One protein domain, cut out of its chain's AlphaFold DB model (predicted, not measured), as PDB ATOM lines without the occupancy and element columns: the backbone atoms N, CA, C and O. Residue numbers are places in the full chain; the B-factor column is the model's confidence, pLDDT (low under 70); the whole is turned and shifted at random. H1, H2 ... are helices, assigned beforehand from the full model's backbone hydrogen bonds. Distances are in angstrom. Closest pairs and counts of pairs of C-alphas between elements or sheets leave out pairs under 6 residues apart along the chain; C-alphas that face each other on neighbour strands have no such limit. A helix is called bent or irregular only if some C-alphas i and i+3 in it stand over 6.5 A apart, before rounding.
ATOM      1  N   ASP A 470     180.175 178.406 126.893       84.06
ATOM      2  CA  ASP A 470     181.598 178.704 126.673       84.06
ATOM      3  C   ASP A 470     182.480 178.072 127.764       84.06
ATOM      4  O   ASP A 470     182.059 177.949 128.919       84.06
ATOM      5  N   ASP A 471     183.734 177.744 127.441       83.12
ATOM      6  CA  ASP A 471     184.669 177.084 128.368       83.12
ATOM      7  C   ASP A 471     184.891 177.852 129.678       83.12
ATOM      8  O   ASP A 471     184.975 177.246 130.751       83.12
ATOM      9  N   SER A 472     184.880 179.186 129.634       84.00
ATOM     10  CA  SER A 472     184.949 180.026 130.835       84.00
ATOM     11  C   SER A 472     183.684 179.925 131.697       84.00
ATOM     12  O   SER A 472     183.776 179.884 132.921       84.00
ATOM     13  N   LYS A 473     182.495 179.840 131.083       84.75
ATOM     14  CA  LYS A 473     181.214 179.712 131.804       84.75
ATOM     15  C   LYS A 473     181.057 178.322 132.412       84.75
ATOM     16  O   LYS A 473     180.591 178.213 133.541       84.75
ATOM     17  N   LYS A 474     181.475 177.275 131.689       84.62
ATOM     18  CA  LYS A 474     181.546 175.898 132.200       84.62
ATOM     19  C   LYS A 474     182.428 175.836 133.442       84.62
ATOM     20  O   LYS A 474     181.981 175.360 134.478       84.62
ATOM     21  N   SER A 475     183.644 176.375 133.348       85.56
ATOM     22  CA  SER A 475     184.612 176.396 134.453       85.56
ATOM     23  C   SER A 475     184.071 177.147 135.670       85.56
ATOM     24  O   SER A 475     184.121 176.625 136.781       85.56
ATOM     25  N   LEU A 476     183.463 178.320 135.455       85.38
ATOM     26  CA  LEU A 476     182.838 179.110 136.517       85.38
ATOM     27  C   LEU A 476     181.650 178.389 137.168       85.38
ATOM     28  O   LEU A 476     181.522 178.418 138.388       85.38
ATOM     29  N   LEU A 477     180.783 177.738 136.383       83.88
ATOM     30  CA  LEU A 477     179.638 176.989 136.910       83.88
ATOM     31  C   LEU A 477     180.096 175.816 137.775       83.88
ATOM     32  O   LEU A 477     179.512 175.576 138.827       83.88
ATOM     33  N   ILE A 478     181.139 175.105 137.345       83.75
ATOM     34  CA  ILE A 478     181.721 174.003 138.114       83.75
ATOM     35  C   ILE A 478     182.271 174.526 139.433       83.75
ATOM     36  O   ILE A 478     181.851 174.024 140.466       83.75
ATOM     37  N   LEU A 479     183.126 175.555 139.396       82.38
ATOM     38  CA  LEU A 479     183.722 176.163 140.588       82.38
ATOM     39  C   LEU A 479     182.638 176.638 141.566       82.38
ATOM     40  O   LEU A 479     182.671 176.306 142.745       82.38
ATOM     41  N   PHE A 480     181.609 177.323 141.062       84.19
ATOM     42  CA  PHE A 480     180.486 177.780 141.877       84.19
ATOM     43  C   PHE A 480     179.709 176.627 142.530       84.19
ATOM     44  O   PHE A 480     179.410 176.675 143.723       84.19
ATOM     45  N   VAL A 481     179.370 175.584 141.764       82.00
ATOM     46  CA  VAL A 481     178.640 174.419 142.291       82.00
ATOM     47  C   VAL A 481     179.483 173.675 143.322       82.00
ATOM     48  O   VAL A 481     178.949 173.196 144.319       82.00
ATOM     49  N   THR A 482     180.791 173.576 143.107       82.19
ATOM     50  CA  THR A 482     181.680 172.818 143.986       82.19
ATOM     51  C   THR A 482     181.959 173.569 145.270       82.19
ATOM     52  O   THR A 482     181.866 172.967 146.333       82.19
ATOM     53  N   ASP A 483     182.162 174.882 145.204       81.69
ATOM     54  CA  ASP A 483     182.304 175.720 146.396       81.69
ATOM     55  C   ASP A 483     181.028 175.687 147.253       81.69
ATOM     56  O   ASP A 483     181.097 175.564 148.479       81.69
ATOM     57  N   LEU A 484     179.853 175.692 146.610       80.12
ATOM     58  CA  LEU A 484     178.562 175.590 147.296       80.12
ATOM     59  C   LEU A 484     178.337 174.216 147.948       80.12
ATOM     60  O   LEU A 484     177.797 174.155 149.051       80.12
ATOM     61  N   LEU A 485     178.730 173.120 147.290       74.94
ATOM     62  CA  LEU A 485     178.564 171.757 147.818       74.94
ATOM     63  C   LEU A 485     179.556 171.420 148.933       74.94
ATOM     64  O   LEU A 485     179.216 170.676 149.850       74.94
ATOM     65  N   VAL A 486     180.784 171.928 148.837       75.19
ATOM     66  CA  VAL A 486     181.860 171.622 149.784       75.19
ATOM     67  C   VAL A 486     181.738 172.461 151.058       75.19
ATOM     68  O   VAL A 486     182.074 171.987 152.141       75.19
ATOM     69  N   GLY A 487     181.196 173.680 150.966       67.12
ATOM     70  CA  GLY A 487     180.693 174.398 152.137       67.12
ATOM     71  C   GLY A 487     181.756 174.717 153.194       67.12
ATOM     72  O   GLY A 487     181.473 174.657 154.389       67.12
ATOM     73  N   TYR A 488     182.975 175.082 152.785       65.19
ATOM     74  CA  TYR A 488     184.058 175.483 153.701       65.19
ATOM     75  C   TYR A 488     183.799 176.784 154.471       65.19
ATOM     76  O   TYR A 488     184.598 177.177 155.320       65.19
ATOM     77  N   HIS A 489     182.710 177.486 154.175       66.00
ATOM     78  CA  HIS A 489     182.518 178.855 154.640       66.00
ATOM     79  C   HIS A 489     182.249 178.982 156.143       66.00
ATOM     80  O   HIS A 489     182.368 180.085 156.672       66.00
ATOM     81  N   SER A 490     181.925 177.892 156.848       79.50
ATOM     82  CA  SER A 490     181.922 177.893 158.311       79.50
ATOM     83  C   SER A 490     181.885 176.471 158.888       79.50
ATOM     84  O   SER A 490     180.960 175.720 158.568       79.50
ATOM     85  N   PRO A 491     182.810 176.113 159.798       85.19
ATOM     86  CA  PRO A 491     182.708 174.902 160.619       85.19
ATOM     87  C   PRO A 491     181.354 174.777 161.333       85.19
ATOM     88  O   PRO A 491     180.841 173.674 161.486       85.19
ATOM     89  N   ASN A 492     180.726 175.906 161.675       87.31
ATOM     90  CA  ASN A 492     179.441 175.931 162.371       87.31
ATOM     91  C   ASN A 492     178.299 175.379 161.499       87.31
ATOM     92  O   ASN A 492     177.334 174.841 162.025       87.31
ATOM     93  N   ILE A 493     178.385 175.498 160.166       87.50
ATOM     94  CA  ILE A 493     177.373 174.924 159.256       87.50
ATOM     95  C   ILE A 493     177.411 173.398 159.351       87.50
ATOM     96  O   ILE A 493     176.371 172.748 159.419       87.50
ATOM     97  N   TRP A 494     178.618 172.837 159.392       88.31
ATOM     98  CA  TRP A 494     178.822 171.404 159.543       88.31
ATOM     99  C   TRP A 494     178.450 170.919 160.943       88.31
ATOM    100  O   TRP A 494     177.843 169.860 161.069       88.31
ATOM    101  N   GLU A 495     178.749 171.699 161.983       90.81
ATOM    102  CA  GLU A 495     178.327 171.402 163.353       90.81
ATOM    103  C   GLU A 495     176.801 171.318 163.457       90.81
ATOM    104  O   GLU A 495     176.278 170.285 163.869       90.81
ATOM    105  N   LEU A 496     176.084 172.340 162.976       89.62
ATOM    106  CA  LEU A 496     174.618 172.352 162.957       89.62
ATOM    107  C   LEU A 496     174.039 171.208 162.118       89.62
ATOM    108  O   LEU A 496     173.035 170.607 162.500       89.62
ATOM    109  N   PHE A 497     174.666 170.886 160.983       89.62
ATOM    110  CA  PHE A 497     174.245 169.765 160.145       89.62
ATOM    111  C   PHE A 497     174.347 168.429 160.890       89.62
ATOM    112  O   PHE A 497     173.385 167.661 160.897       89.62
ATOM    113  N   PHE A 498     175.482 168.145 161.536       90.50
ATOM    114  CA  PHE A 498     175.674 166.881 162.250       90.50
ATOM    115  C   PHE A 498     174.903 166.807 163.560       90.50
ATOM    116  O   PHE A 498     174.395 165.734 163.876       90.50
ATOM    117  N   GLN A 499     174.750 167.922 164.273       90.12
ATOM    118  CA  GLN A 499     173.870 167.999 165.435       90.12
ATOM    119  C   GLN A 499     172.430 167.672 165.026       90.12
ATOM    120  O   GLN A 499     171.836 166.739 165.558       90.12
ATOM    121  N   SER A 500     171.919 168.319 163.970       89.44
ATOM    122  CA  SER A 500     170.591 168.011 163.431       89.44
ATOM    123  C   SER A 500     170.466 166.562 162.952       89.44
ATOM    124  O   SER A 500     169.400 165.970 163.108       89.44
ATOM    125  N   LEU A 501     171.514 165.986 162.354       90.81
ATOM    126  CA  LEU A 501     171.516 164.593 161.901       90.81
ATOM    127  C   LEU A 501     171.443 163.622 163.090       90.81
ATOM    128  O   LEU A 501     170.675 162.662 163.059       90.81
ATOM    129  N   PHE A 502     172.248 163.853 164.127       90.81
ATOM    130  CA  PHE A 502     172.292 162.990 165.304       90.81
ATOM    131  C   PHE A 502     171.022 163.104 166.134       90.81
ATOM    132  O   PHE A 502     170.470 162.064 166.488       90.81
ATOM    133  N   ASP A 503     170.497 164.312 166.331       87.06
ATOM    134  CA  ASP A 503     169.216 164.531 167.007       87.06
ATOM    135  C   ASP A 503     168.070 163.838 166.260       87.06
ATOM    136  O   ASP A 503     167.245 163.148 166.860       87.06
ATOM    137  N   HIS A 504     168.049 163.934 164.926       90.81
ATOM    138  CA  HIS A 504     167.017 163.299 164.103       90.81
ATOM    139  C   HIS A 504     166.997 161.770 164.245       90.81
ATOM    140  O   HIS A 504     165.915 161.177 164.290       90.81
ATOM    141  N   TYR A 505     168.166 161.130 164.371       89.56
ATOM    142  CA  TYR A 505     168.293 159.681 164.587       89.56
ATOM    143  C   TYR A 505     168.383 159.262 166.065       89.56
ATOM    144  O   TYR A 505     168.459 158.066 166.346       89.56
ATOM    145  N   GLY A 506     168.362 160.209 167.008       85.38
ATOM    146  CA  GLY A 506     168.531 159.940 168.440       85.38
ATOM    147  C   GLY A 506     169.909 159.375 168.800       85.38
ATOM    148  O   GLY A 506     170.029 158.604 169.752       85.38
ATOM    149  N   LEU A 507     170.943 159.688 168.017       86.19
ATOM    150  CA  LEU A 507     172.315 159.229 168.237       86.19
ATOM    151  C   LEU A 507     173.026 160.079 169.302       86.19
ATOM    152  O   LEU A 507     172.666 161.235 169.510       86.19
ATOM    153  N   PRO A 508     174.054 159.533 169.980       79.25
ATOM    154  CA  PRO A 508     174.812 160.286 170.966       79.25
ATOM    155  C   PRO A 508     175.503 161.512 170.359       79.25
ATOM    156  O   PRO A 508     176.453 161.376 169.586       79.25
ATOM    157  N   GLU A 509     175.079 162.709 170.771       76.31
ATOM    158  CA  GLU A 509     175.783 163.961 170.496       76.31
ATOM    159  C   GLU A 509     177.044 164.020 171.375       76.31
ATOM    160  O   GLU A 509     177.037 164.498 172.513       76.31
ATOM    161  N   SER A 510     178.150 163.461 170.885       84.06
ATOM    162  CA  SER A 510     179.468 163.690 171.473       84.06
ATOM    163  C   SER A 510     180.179 164.800 170.711       84.06
ATOM    164  O   SER A 510     180.521 164.631 169.539       84.06
ATOM    165  N   GLN A 511     180.471 165.909 171.399       83.31
ATOM    166  CA  GLN A 511     181.187 167.056 170.825       83.31
ATOM    167  C   GLN A 511     182.490 166.635 170.134       83.31
ATOM    168  O   GLN A 511     182.781 167.084 169.033       83.31
ATOM    169  N   THR A 512     183.234 165.686 170.712       87.56
ATOM    170  CA  THR A 512     184.449 165.137 170.092       87.56
ATOM    171  C   THR A 512     184.180 164.486 168.732       87.56
ATOM    172  O   THR A 512     184.963 164.672 167.805       87.56
ATOM    173  N   THR A 513     183.084 163.735 168.593       87.50
ATOM    174  CA  THR A 513     182.735 163.069 167.327       87.50
ATOM    175  C   THR A 513     182.285 164.087 166.296       87.50
ATOM    176  O   THR A 513     182.725 164.009 165.154       87.50
ATOM    177  N   ILE A 514     181.468 165.063 166.700       89.19
ATOM    178  CA  ILE A 514     181.033 166.148 165.815       89.19
ATOM    179  C   ILE A 514     182.248 166.942 165.334       89.19
ATOM    180  O   ILE A 514     182.428 167.084 164.132       89.19
ATOM    181  N   PHE A 515     183.148 167.362 166.225       90.00
ATOM    182  CA  PHE A 515     184.351 168.103 165.837       90.00
ATOM    183  C   PHE A 515     185.301 167.292 164.955       90.00
ATOM    184  O   PHE A 515     185.851 167.837 164.001       90.00
ATOM    185  N   LEU A 516     185.460 165.987 165.205       91.25
ATOM    186  CA  LEU A 516     186.236 165.112 164.322       91.25
ATOM    187  C   LEU A 516     185.615 165.058 162.921       91.25
ATOM    188  O   LEU A 516     186.321 165.154 161.918       91.25
ATOM    189  N   LEU A 517     184.293 164.936 162.843       90.44
ATOM    190  CA  LEU A 517     183.552 164.844 161.594       90.44
ATOM    191  C   LEU A 517     183.590 166.164 160.808       90.44
ATOM    192  O   LEU A 517     183.884 166.156 159.616       90.44
ATOM    193  N   VAL A 518     183.401 167.294 161.495       91.19
ATOM    194  CA  VAL A 518     183.535 168.661 160.960       91.19
ATOM    195  C   VAL A 518     184.963 168.934 160.475       91.19
ATOM    196  O   VAL A 518     185.145 169.617 159.473       91.19
ATOM    197  N   ALA A 519     185.987 168.384 161.133       89.88
ATOM    198  CA  ALA A 519     187.377 168.563 160.715       89.88
ATOM    199  C   ALA A 519     187.773 167.685 159.514       89.88
ATOM    200  O   ALA A 519     188.638 168.069 158.730       89.88
ATOM    201  N   THR A 520     187.172 166.500 159.366       90.81
ATOM    202  CA  THR A 520     187.617 165.489 158.386       90.81
ATOM    203  C   THR A 520     186.746 165.413 157.136       90.81
ATOM    204  O   THR A 520     187.284 165.337 156.029       90.81
ATOM    205  N   LEU A 521     185.415 165.442 157.270       89.44
ATOM    206  CA  LEU A 521     184.512 165.244 156.133       89.44
ATOM    207  C   LEU A 521     184.548 166.368 155.099       89.44
ATOM    208  O   LEU A 521     184.594 166.022 153.918       89.44
ATOM    209  N   PRO A 522     184.573 167.664 155.463       88.25
ATOM    210  CA  PRO A 522     184.623 168.729 154.463       88.25
ATOM    211  C   PRO A 522     185.887 168.637 153.604       88.25
ATOM    212  O   PRO A 522     185.817 168.725 152.382       88.25
ATOM    213  N   VAL A 523     187.031 168.345 154.238       87.69
ATOM    214  CA  VAL A 523     188.321 168.158 153.556       87.69
ATOM    215  C   VAL A 523     188.289 166.945 152.628       87.69
ATOM    216  O   VAL A 523     188.730 167.019 151.482       87.69
ATOM    217  N   LEU A 524     187.747 165.816 153.092       88.81
ATOM    218  CA  LEU A 524     187.621 164.612 152.269       88.81
ATOM    219  C   LEU A 524     186.717 164.860 151.059       88.81
ATOM    220  O   LEU A 524     187.056 164.477 149.939       88.81
ATOM    221  N   LEU A 525     185.571 165.495 151.288       87.56
ATOM    222  CA  LEU A 525     184.566 165.774 150.274       87.56
ATOM    223  C   LEU A 525     185.104 166.752 149.217       87.56
ATOM    224  O   LEU A 525     184.888 166.521 148.031       87.56
ATOM    225  N   ASP A 526     185.891 167.755 149.604       85.69
ATOM    226  CA  ASP A 526     186.609 168.633 148.670       85.69
ATOM    227  C   ASP A 526     187.599 167.888 147.782       85.69
ATOM    228  O   ASP A 526     187.570 168.024 146.558       85.69
ATOM    229  N   VAL A 527     188.463 167.061 148.379       88.62
ATOM    230  CA  VAL A 527     189.441 166.268 147.623       88.62
ATOM    231  C   VAL A 527     188.722 165.317 146.665       88.62
ATOM    232  O   VAL A 527     189.123 165.188 145.504       88.62
ATOM    233  N   LEU A 528     187.629 164.694 147.111       88.12
ATOM    234  CA  LEU A 528     186.792 163.832 146.281       88.12
ATOM    235  C   LEU A 528     186.170 164.609 145.116       88.12
ATOM    236  O   LEU A 528     186.251 164.146 143.976       88.12
ATOM    237  N   PHE A 529     185.576 165.779 145.367       84.88
ATOM    238  CA  PHE A 529     184.969 166.595 144.319       84.88
ATOM    239  C   PHE A 529     186.016 167.090 143.323       84.88
ATOM    240  O   PHE A 529     185.844 166.853 142.128       84.88
ATOM    241  N   LYS A 530     187.141 167.653 143.783       84.31
ATOM    242  CA  LYS A 530     188.273 168.047 142.923       84.31
ATOM    243  C   LYS A 530     188.746 166.892 142.044       84.31
ATOM    244  O   LYS A 530     188.917 167.065 140.837       84.31
ATOM    245  N   TYR A 531     188.883 165.698 142.616       86.69
ATOM    246  CA  TYR A 531     189.260 164.505 141.863       86.69
ATOM    247  C   TYR A 531     188.203 164.094 140.826       86.69
ATOM    248  O   TYR A 531     188.550 163.810 139.676       86.69
ATOM    249  N   LEU A 532     186.918 164.063 141.198       84.81
ATOM    250  CA  LEU A 532     185.826 163.706 140.287       84.81
ATOM    251  C   LEU A 532     185.729 164.686 139.118       84.81
ATOM    252  O   LEU A 532     185.602 164.251 137.972       84.81
ATOM    253  N   ILE A 533     185.844 165.984 139.396       82.50
ATOM    254  CA  ILE A 533     185.848 167.048 138.391       82.50
ATOM    255  C   ILE A 533     187.024 166.855 137.443       82.50
ATOM    256  O   ILE A 533     186.812 166.752 136.238       82.50
ATOM    257  N   PHE A 534     188.247 166.730 137.965       80.25
ATOM    258  CA  PHE A 534     189.444 166.557 137.143       80.25
ATOM    259  C   PHE A 534     189.346 165.302 136.271       80.25
ATOM    260  O   PHE A 534     189.614 165.337 135.071       80.25
ATOM    261  N   ARG A 535     188.891 164.181 136.839       82.25
ATOM    262  CA  ARG A 535     188.723 162.925 136.100       82.25
ATOM    263  C   ARG A 535     187.641 163.013 135.026       82.25
ATOM    264  O   ARG A 535     187.794 162.397 133.970       82.25
ATOM    265  N   HIS A 536     186.539 163.711 135.289       78.88
ATOM    266  CA  HIS A 536     185.431 163.807 134.344       78.88
ATOM    267  C   HIS A 536     185.708 164.840 133.246       78.88
ATOM    268  O   HIS A 536     185.559 164.529 132.065       78.88
ATOM    269  N   LEU A 537     186.191 166.030 133.611       77.19
ATOM    270  CA  LEU A 537     186.491 167.098 132.662       77.19
ATOM    271  C   LEU A 537     187.661 166.763 131.743       77.19
ATOM    272  O   LEU A 537     187.554 167.024 130.551       77.19
ATOM    273  N   ASN A 538     188.718 166.100 132.223       78.00
ATOM    274  CA  ASN A 538     189.811 165.678 131.336       78.00
ATOM    275  C   ASN A 538     189.358 164.707 130.240       78.00
ATOM    276  O   ASN A 538     189.977 164.639 129.183       78.00
ATOM    277  N   ARG A 539     188.283 163.944 130.479       76.12
ATOM    278  CA  ARG A 539     187.715 163.030 129.477       76.12
ATOM    279  C   ARG A 539     186.713 163.714 128.553       76.12
ATOM    280  O   ARG A 539     186.547 163.250 127.432       76.12
ATOM    281  N   ALA A 540     186.024 164.748 129.032       70.81
ATOM    282  CA  ALA A 540     184.895 165.359 128.336       70.81
ATOM    283  C   ALA A 540     185.236 166.688 127.639       70.81
ATOM    284  O   ALA A 540     184.742 166.931 126.545       70.81
ATOM    285  N   SER A 541     186.057 167.545 128.253       73.12
ATOM    286  CA  SER A 541     186.462 168.844 127.700       73.12
ATOM    287  C   SER A 541     187.823 169.312 128.251       73.12
ATOM    288  O   SER A 541     187.884 170.034 129.252       73.12
ATOM    289  N   PRO A 542     188.940 168.940 127.596       76.06
ATOM    290  CA  PRO A 542     190.287 169.333 128.025       76.06
ATOM    291  C   PRO A 542     190.529 170.856 128.031       76.06
ATOM    292  O   PRO A 542     191.266 171.360 128.873       76.06
ATOM    293  N   ALA A 543     189.879 171.608 127.135       76.19
ATOM    294  CA  ALA A 543     189.982 173.072 127.079       76.19
ATOM    295  C   ALA A 543     189.324 173.758 128.294       76.19
ATOM    296  O   ALA A 543     189.864 174.721 128.849       76.19
ATOM    297  N   THR A 544     188.201 173.210 128.775       77.06
ATOM    298  CA  THR A 544     187.571 173.646 130.029       77.06
ATOM    299  C   THR A 544     188.501 173.400 131.219       77.06
ATOM    300  O   THR A 544     188.577 174.241 132.103       77.06
ATOM    301  N   VAL A 545     189.269 172.304 131.232       78.38
ATOM    302  CA  VAL A 545     190.246 172.029 132.304       78.38
ATOM    303  C   VAL A 545     191.359 173.071 132.337       78.38
ATOM    304  O   VAL A 545     191.667 173.587 133.407       78.38
ATOM    305  N   ALA A 546     191.927 173.430 131.183       77.31
ATOM    306  CA  ALA A 546     192.949 174.477 131.106       77.31
ATOM    307  C   ALA A 546     192.425 175.828 131.625       77.31
ATOM    308  O   ALA A 546     193.112 176.522 132.369       77.31
ATOM    309  N   THR A 547     191.177 176.160 131.286       79.50
ATOM    310  CA  THR A 547     190.517 177.385 131.758       79.50
ATOM    311  C   THR A 547     190.215 177.332 133.258       79.50
ATOM    312  O   THR A 547     190.433 178.311 133.958       79.50
ATOM    313  N   TYR A 548     189.754 176.188 133.765       81.12
ATOM    314  CA  TYR A 548     189.511 175.953 135.189       81.12
ATOM    315  C   TYR A 548     190.797 176.084 136.014       81.12
ATOM    316  O   TYR A 548     190.784 176.744 137.046       81.12
ATOM    317  N   HIS A 549     191.919 175.529 135.538       79.06
ATOM    318  CA  HIS A 549     193.222 175.718 136.179       79.06
ATOM    319  C   HIS A 549     193.640 177.188 136.195       79.06
ATOM    320  O   HIS A 549     193.977 177.693 137.258       79.06
ATOM    321  N   ALA A 550     193.514 177.891 135.068       76.88
ATOM    322  CA  ALA A 550     193.825 179.319 134.981       76.88
ATOM    323  C   ALA A 550     192.895 180.227 135.815       76.88
ATOM    324  O   ALA A 550     193.183 181.408 135.964       76.88
ATOM    325  N   MET A 551     191.751 179.720 136.293       79.12
ATOM    326  CA  MET A 551     190.840 180.445 137.191       79.12
ATOM    327  C   MET A 551     191.105 180.168 138.677       79.12
ATOM    328  O   MET A 551     190.606 180.911 139.519       79.12
ATOM    329  N   ILE A 552     191.807 179.077 138.996       75.12
ATOM    330  CA  ILE A 552     192.097 178.642 140.371       75.12
ATOM    331  C   ILE A 552     193.516 179.017 140.796       75.12
ATOM    332  O   ILE A 552     193.737 179.262 141.982       75.12
ATOM    333  N   GLU A 553     194.454 179.013 139.848       62.91
ATOM    334  CA  GLU A 553     195.794 179.599 139.979       62.91
ATOM    335  C   GLU A 553     195.721 181.128 139.896       62.91
ATOM    336  O   GLU A 553     196.385 181.783 140.733       62.91
TER     337      GLU A 553
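AT A GLANCE: This is residues 470 to 553 of the 553 residues of the protein "envelope membrane protein, chloroplastic" of Bracteacoccus minor (UniProt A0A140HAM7). One long, gently bent helix, H3, runs most of the length of a rod-like model, with H1 and H2 following one another along it, H1 beside arm H3b and H2 crossing arm H3a steeply. H1 and H3b draw together at one end of H1 and spread toward the other, where the short H4 folds back and packs on both. The printed part has 84 residues with four named helices in the order H1, H2, H3, H4 and no named strand; the class is all helix. The whole is loose, with a radius of gyration of the C-alphas of 16.4 A and spans of 48 by 21 by 20 A.

HOW THE PARTS SIT: H3, residues 511 to 540, is the hub and was assigned as one helix by its hydrogen bonds, but is bent: C-alphas 519 and 522 are 6.8 A apart. Its arms, H3a, residues 511 to 519, and H3b, residues 522 to 540, stand at a shallow tilt of 26 degrees. H2, residues 491 to 505, touches H3a at a steep tilt of 54 degrees, opposite ways; the closest C-alphas, of Trp 494 and Val 518, are 5.6 A apart. H1, residues 471 to 486, touches H3b with residues 482 to 486 alone, at a shallow tilt of 24 degrees, opposite ways; the closest C-alphas are those of Val 486 and Asp 526, 5.7 A. H4, residues 542 to 552, forms a helical hairpin with H3b, at 34 degrees only just shallow; their closest C-alphas are those of Leu 537 and Val 545, 6.2 A. H4 also touches H1, at a steep tilt of 58 degrees, the closest C-alphas being those of Asp 471 and Thr 544, 4.8 A. H1 and H2 are apart. Every O i to N i+4 pair is within hydrogen-bond range in H1, H2, H3a and H4, and 14 of 15 in H3b.

IN THESE COORDINATES: H1 begins at C-alpha 471 (184.669, 177.084, 128.368) and is 22.3 A long; H2 is 21.3 A, H3a 11.9 A and H3b 26.3 A. H4, 15.6 A, ends at C-alpha 552 (192.097, 178.642, 140.371).

THE WHOLE: The C-alphas farthest apart, of Asp 470 and Pro 508, are 48.4 A apart. The printed part has no cut, and its three links are tight. Mean pLDDT of the printed part is 83.1; residues 487 to 489 and 553 are under 70.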